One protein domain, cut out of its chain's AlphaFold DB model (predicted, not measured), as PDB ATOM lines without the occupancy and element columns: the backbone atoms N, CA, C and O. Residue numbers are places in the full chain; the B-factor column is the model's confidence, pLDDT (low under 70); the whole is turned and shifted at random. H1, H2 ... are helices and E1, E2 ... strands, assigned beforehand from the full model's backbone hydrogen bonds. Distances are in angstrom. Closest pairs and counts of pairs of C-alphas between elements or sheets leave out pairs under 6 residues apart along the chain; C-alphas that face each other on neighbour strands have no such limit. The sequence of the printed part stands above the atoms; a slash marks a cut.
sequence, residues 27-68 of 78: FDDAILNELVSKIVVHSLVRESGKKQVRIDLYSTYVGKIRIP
ATOM      1  N   PHE A  27     222.706 251.507 313.378       65.88
ATOM      2  CA  PHE A  27     222.609 252.539 312.353       65.88
ATOM      3  C   PHE A  27     224.026 252.911 311.905       65.88
ATOM      4  O   PHE A  27     224.665 253.756 312.534       65.88
ATOM      5  N   ASP A  28     224.524 252.216 310.883       68.12
ATOM      6  CA  ASP A  28     225.882 252.382 310.362       68.12
ATOM      7  C   ASP A  28     225.976 253.415 309.220       68.12
ATOM      8  O   ASP A  28     224.976 253.909 308.683       68.12
ATOM      9  N   ASP A  29     227.212 253.762 308.851       69.94
ATOM     10  CA  ASP A  29     227.501 254.758 307.816       69.94
ATOM     11  C   ASP A  29     226.965 254.341 306.435       69.94
ATOM     12  O   ASP A  29     226.615 255.196 305.619       69.94
ATOM     13  N   ALA A  30     226.878 253.036 306.154       73.06
ATOM     14  CA  ALA A  30     226.371 252.529 304.883       73.06
ATOM     15  C   ALA A  30     224.859 252.768 304.764       73.06
ATOM     16  O   ALA A  30     224.396 253.306 303.757       73.06
ATOM     17  N   ILE A  31     224.105 252.462 305.822       71.31
ATOM     18  CA  ILE A  31     222.665 252.720 305.918       71.31
ATOM     19  C   ILE A  31     222.376 254.224 305.848       71.31
ATOM     20  O   ILE A  31     221.451 254.642 305.148       71.31
ATOM     21  N   LEU A  32     223.176 255.051 306.530       73.25
ATOM     22  CA  LEU A  32     223.033 256.506 306.474       73.25
ATOM     23  C   LEU A  32     223.182 257.028 305.035       73.25
ATOM     24  O   LEU A  32     222.344 257.805 304.583       73.25
ATOM     25  N   ASN A  33     224.210 256.585 304.307       72.38
ATOM     26  CA  ASN A  33     224.482 257.037 302.939       72.38
ATOM     27  C   ASN A  33     223.404 256.612 301.931       72.38
ATOM     28  O   ASN A  33     223.161 257.326 300.962       72.38
ATOM     29  N   GLU A  34     222.743 255.475 302.150       73.69
ATOM     30  CA  GLU A  34     221.618 255.044 301.313       73.69
ATOM     31  C   GLU A  34     220.336 255.848 301.599       73.69
ATOM     32  O   GLU A  34     219.597 256.224 300.684       73.69
ATOM     33  N   LEU A  35     220.053 256.120 302.876       72.00
ATOM     34  CA  LEU A  35     218.795 256.740 303.304       72.00
ATOM     35  C   LEU A  35     218.799 258.268 303.221       72.00
ATOM     36  O   LEU A  35     217.728 258.886 303.234       72.00
ATOM     37  N   VAL A  36     219.977 258.884 303.171       75.69
ATOM     38  CA  VAL A  36     220.148 260.334 303.196       75.69
ATOM     39  C   VAL A  36     220.532 260.839 301.814       75.69
ATOM     40  O   VAL A  36     221.639 260.637 301.333       75.69
ATOM     41  N   SER A  37     219.622 261.589 301.203       80.44
ATOM     42  CA  SER A  37     219.857 262.265 299.930       80.44
ATOM     43  C   SER A  37     220.762 263.490 300.091       80.44
ATOM     44  O   SER A  37     221.579 263.782 299.217       80.44
ATOM     45  N   LYS A  38     220.613 264.240 301.191       81.50
ATOM     46  CA  LYS A  38     221.378 265.471 301.426       81.50
ATOM     47  C   LYS A  38     221.476 265.798 302.913       81.50
ATOM     48  O   LYS A  38     220.492 265.707 303.644       81.50
ATOM     49  N   ILE A  39     222.648 266.272 303.331       81.44
ATOM     50  CA  ILE A  39     222.889 266.861 304.653       81.44
ATOM     51  C   ILE A  39     223.232 268.337 304.453       81.44
ATOM     52  O   ILE A  39     224.115 268.665 303.660       81.44
ATOM     53  N   VAL A  40     222.549 269.234 305.162       84.19
ATOM     54  CA  VAL A  40     222.882 270.665 305.191       84.19
ATOM     55  C   VAL A  40     223.318 271.039 306.596       84.19
ATOM     56  O   VAL A  40     222.538 270.957 307.541       84.19
ATOM     57  N   VAL A  41     224.569 271.474 306.719       87.50
ATOM     58  CA  VAL A  41     225.124 271.993 307.970       87.50
ATOM     59  C   VAL A  41     225.117 273.512 307.896       87.50
ATOM     60  O   VAL A  41     225.740 274.104 307.016       87.50
ATOM     61  N   HIS A  42     224.398 274.143 308.816       88.25
ATOM     62  CA  HIS A  42     224.329 275.597 308.896       88.25
ATOM     63  C   HIS A  42     225.479 276.165 309.720       88.25
ATOM     64  O   HIS A  42     226.189 275.458 310.436       88.25
ATOM     65  N   SER A  43     225.656 277.480 309.645       88.50
ATOM     66  CA  SER A  43     226.635 278.182 310.467       88.50
ATOM     67  C   SER A  43     226.309 278.074 311.959       88.50
ATOM     68  O   SER A  43     225.153 277.969 312.369       88.50
ATOM     69  N   LEU A  44     227.355 278.131 312.784       87.44
ATOM     70  CA  LEU A  44     227.231 278.139 314.237       87.44
ATOM     71  C   LEU A  44     226.494 279.399 314.708       87.44
ATOM     72  O   LEU A  44     226.947 280.511 314.443       87.44
ATOM     73  N   VAL A  45     225.428 279.227 315.486       89.50
ATOM     74  CA  VAL A  45     224.695 280.331 316.114       89.50
ATOM     75  C   VAL A  45     224.897 280.277 317.628       89.50
ATOM     76  O   VAL A  45     224.955 279.202 318.230       89.50
ATOM     77  N   ARG A  46     225.041 281.441 318.266       85.38
ATOM     78  CA  ARG A  46     224.955 281.563 319.726       85.38
ATOM     79  C   ARG A  46     223.586 282.112 320.093       85.38
ATOM     80  O   ARG A  46     223.343 283.297 319.909       85.38
ATOM     81  N   GLU A  47     222.746 281.271 320.679       81.44
ATOM     82  CA  GLU A  47     221.471 281.680 321.270       81.44
ATOM     83  C   GLU A  47     221.472 281.328 322.759       81.44
ATOM     84  O   GLU A  47     221.888 280.237 323.159       81.44
ATOM     85  N   SER A  48     221.059 282.276 323.605       77.62
ATOM     86  CA  SER A  48     220.962 282.092 325.065       77.62
ATOM     87  C   SER A  48     222.252 281.566 325.720       77.62
ATOM     88  O   SER A  48     222.223 280.698 326.592       77.62
ATOM     89  N   GLY A  49     223.412 282.047 325.255       87.25
ATOM     90  CA  GLY A  49     224.730 281.644 325.762       87.25
ATOM     91  C   GLY A  49     225.205 280.256 325.314       87.25
ATOM     92  O   GLY A  49     226.327 279.869 325.641       87.25
ATOM     93  N   LYS A  50     224.409 279.518 324.531       86.69
ATOM     94  CA  LYS A  50     224.761 278.193 324.011       86.69
ATOM     95  C   LYS A  50     225.097 278.269 322.527       86.69
ATOM     96  O   LYS A  50     224.401 278.904 321.743       86.69
ATOM     97  N   LYS A  51     226.185 277.602 322.150       87.62
ATOM     98  CA  LYS A  51     226.567 277.371 320.755       87.62
ATOM     99  C   LYS A  51     225.688 276.254 320.188       87.62
ATOM    100  O   LYS A  51     225.677 275.163 320.751       87.62
ATOM    101  N   GLN A  52     224.970 276.520 319.104       84.31
ATOM    102  CA  GLN A  52     224.123 275.553 318.410       84.31
ATOM    103  C   GLN A  52     224.449 275.543 316.916       84.31
ATOM    104  O   GLN A  52     224.727 276.584 316.325       84.31
ATOM    105  N   VAL A  53     224.411 274.358 316.315       82.25
ATOM    106  CA  VAL A  53     224.500 274.168 314.865       82.25
ATOM    107  C   VAL A  53     223.205 273.506 314.430       82.25
ATOM    108  O   VAL A  53     222.829 272.472 314.982       82.25
ATOM    109  N   ARG A  54     222.518 274.104 313.457       82.44
ATOM    110  CA  ARG A  54     221.377 273.458 312.810       82.44
ATOM    111  C   ARG A  54     221.899 272.499 311.745       82.44
ATOM    112  O   ARG A  54     222.764 272.870 310.951       82.44
ATOM    113  N   ILE A  55     221.363 271.284 311.741       81.31
ATOM    114  CA  ILE A  55     221.636 270.269 310.727       81.31
ATOM    115  C   ILE A  55     220.289 269.858 310.145       81.31
ATOM    116  O   ILE A  55     219.438 269.366 310.885       81.31
ATOM    117  N   ASP A  56     220.115 270.057 308.843       78.75
ATOM    118  CA  ASP A  56     218.924 269.606 308.126       78.75
ATOM    119  C   ASP A  56     219.258 268.327 307.352       78.75
ATOM    120  O   ASP A  56     220.255 268.263 306.625       78.75
ATOM    121  N   LEU A  57     218.409 267.313 307.517       77.94
ATOM    122  CA  LEU A  57     218.551 266.001 306.898       77.94
ATOM    123  C   LEU A  57     217.441 265.794 305.868       77.94
ATOM    124  O   LEU A  57     216.262 265.875 306.206       77.94
ATOM    125  N   TYR A  58     217.815 265.501 304.626       77.19
ATOM    126  CA  TYR A  58     216.882 265.186 303.550       77.19
ATOM    127  C   TYR A  58     216.984 263.699 303.237       77.19
ATOM    128  O   TYR A  58     218.023 263.235 302.770       77.19
ATOM    129  N   SER A  59     215.916 262.953 303.507       73.25
ATOM    130  CA  SER A  59     215.868 261.508 303.289       73.25
ATOM    131  C   SER A  59     215.342 261.162 301.901       73.25
ATOM    132  O   SER A  59     214.441 261.825 301.389       73.25
ATOM    133  N   THR A  60     215.884 260.101 301.309       69.81
ATOM    134  CA  THR A  60     215.466 259.579 299.997       69.81
ATOM    135  C   THR A  60     214.112 258.866 300.072       69.81
ATOM    136  O   THR A  60     213.412 258.759 299.069       69.81
ATOM    137  N   TYR A  61     213.722 258.401 301.265       64.25
ATOM    138  CA  TYR A  61     212.497 257.641 301.490       64.25
ATOM    139  C   TYR A  61     211.613 258.263 302.585       64.25
ATOM    140  O   TYR A  61     212.105 258.711 303.622       64.25
ATOM    141  N   VAL A  62     210.292 258.261 302.375       56.28
ATOM    142  CA  VAL A  62     209.285 258.832 303.293       56.28
ATOM    143  C   VAL A  62     208.813 257.769 304.298       56.28
ATOM    144  O   VAL A  62     207.644 257.409 304.366       56.28
ATOM    145  N   GLY A  63     209.746 257.209 305.068       53.34
ATOM    146  CA  GLY A  63     209.461 256.255 306.145       53.34
ATOM    147  C   GLY A  63     209.600 256.910 307.520       53.34
ATOM    148  O   GLY A  63     210.423 257.804 307.707       53.34
ATOM    149  N   LYS A  64     208.826 256.470 308.521       51.28
ATOM    150  CA  LYS A  64     209.056 256.887 309.917       51.28
ATOM    151  C   LYS A  64     210.326 256.216 310.443       51.28
ATOM    152  O   LYS A  64     210.255 255.134 311.013       51.28
ATOM    153  N   ILE A  65     211.475 256.865 310.282       54.12
ATOM    154  CA  ILE A  65     212.737 256.403 310.867       54.12
ATOM    155  C   ILE A  65     212.889 257.025 312.259       54.12
ATOM    156  O   ILE A  65     212.780 258.240 312.437       54.12
ATOM    157  N   ARG A  66     213.139 256.190 313.271       48.53
ATOM    158  CA  ARG A  66     213.531 256.639 314.612       48.53
ATOM    159  C   ARG A  66     215.052 256.686 314.681       48.53
ATOM    160  O   ARG A  66     215.682 255.654 314.858       48.53
ATOM    161  N   ILE A  67     215.630 257.879 314.567       57.41
ATOM    162  CA  ILE A  67     217.072 258.080 314.757       57.41
ATOM    163  C   ILE A  67     217.335 258.243 316.261       57.41
ATOM    164  O   ILE A  67     216.879 259.234 316.847       57.41
ATOM    165  N   PRO A  68     218.050 257.314 316.923       52.72
ATOM    166  CA  PRO A  68     218.468 257.511 318.302       52.72
ATOM    167  C   PRO A  68     219.554 258.593 318.343       52.72
ATOM    168  O   PRO A  68     220.744 258.328 318.190       52.72
TER     169      PRO A  68
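Overview. This is residues 27 to 68 of the 78 residues of the protein "DUF4368 domain-containing protein" of Clostridiales bacterium CHKCI006 (UniProt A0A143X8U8). A long, narrow two-stranded ribbon makes the length of this domain, with the short helix H1 at one end and a hairpin tip at the other. The ribbon is in two pieces, E1 paired with E4 next to the helix and E2 paired with E3 farther out, where residues 46 to 51 stick out free; the unnamed tail, residues 60 to 68, lies at the helix end. The printed part has 42 residues, with one named helix and four named strands in the order H1, E1, E2, E3, E4. The two sheets, E1 - E4 and E2 - E3, are antiparallel, and the class is mixed, helices and strands. The whole is only just loose, close to extended, with a radius of gyration of the C-alphas of 13.2 A, and its C-alphas span 35 by 19 by 19 A.

Arrangement. H1, residues 29 to 35, has each of its O i to N i+4 pairs within hydrogen-bond range. A tight link with no residue between joins it to E1, residues 36 to 41. E1 and E4, residues 55 to 59, are antiparallel neighbours, with 168 degrees between their directions. Their C-alphas 36 and 59 face each other at 4.4 A, and C-alphas 41 and 55 at 4.8 A. N 40 and O 56 are within hydrogen-bond range at 2.9 A, as are N 37 and O 58 at 2.8 A. The closest C-alphas of H1 and E4 are those of Leu 35 and Ser 59, 5.6 A apart. E2, residues 45 to 47, and E3, residues 50 to 52, form a hairpin, antiparallel at 142 degrees. N 52 and O 45 are 2.8 A apart and N 45 and O 52 are 2.9 A apart, both within hydrogen-bond range. E3 runs on into E4 across a break of 2 residues, at 29 degrees. H1 is apart from both E2 and E3.

Along the chain. H1 begins at C-alpha 29, (227.501, 254.758, 307.816), and is 10.0 A from first to last C-alpha. E1 is 13.5 A long and ends at C-alpha 41, (225.124, 271.993, 307.970). E2 and E3 are each 6.2 A long. E4 is 12.9 A long and ends at C-alpha 59, (215.868, 261.508, 303.289).

Size, cuts and confidence. The two C-alphas farthest apart are those of Glu 34 and Gly 49, at 36.3 A. The first and last printed C-alphas, of Phe 27 and Pro 68, are 8.8 A apart. The printed part has no cut, and the four links between its named elements are tight. The mean pLDDT of the printed part is 74.6, and the model's confidence is low, under 70, at residues 27 to 29 and 60 to 68.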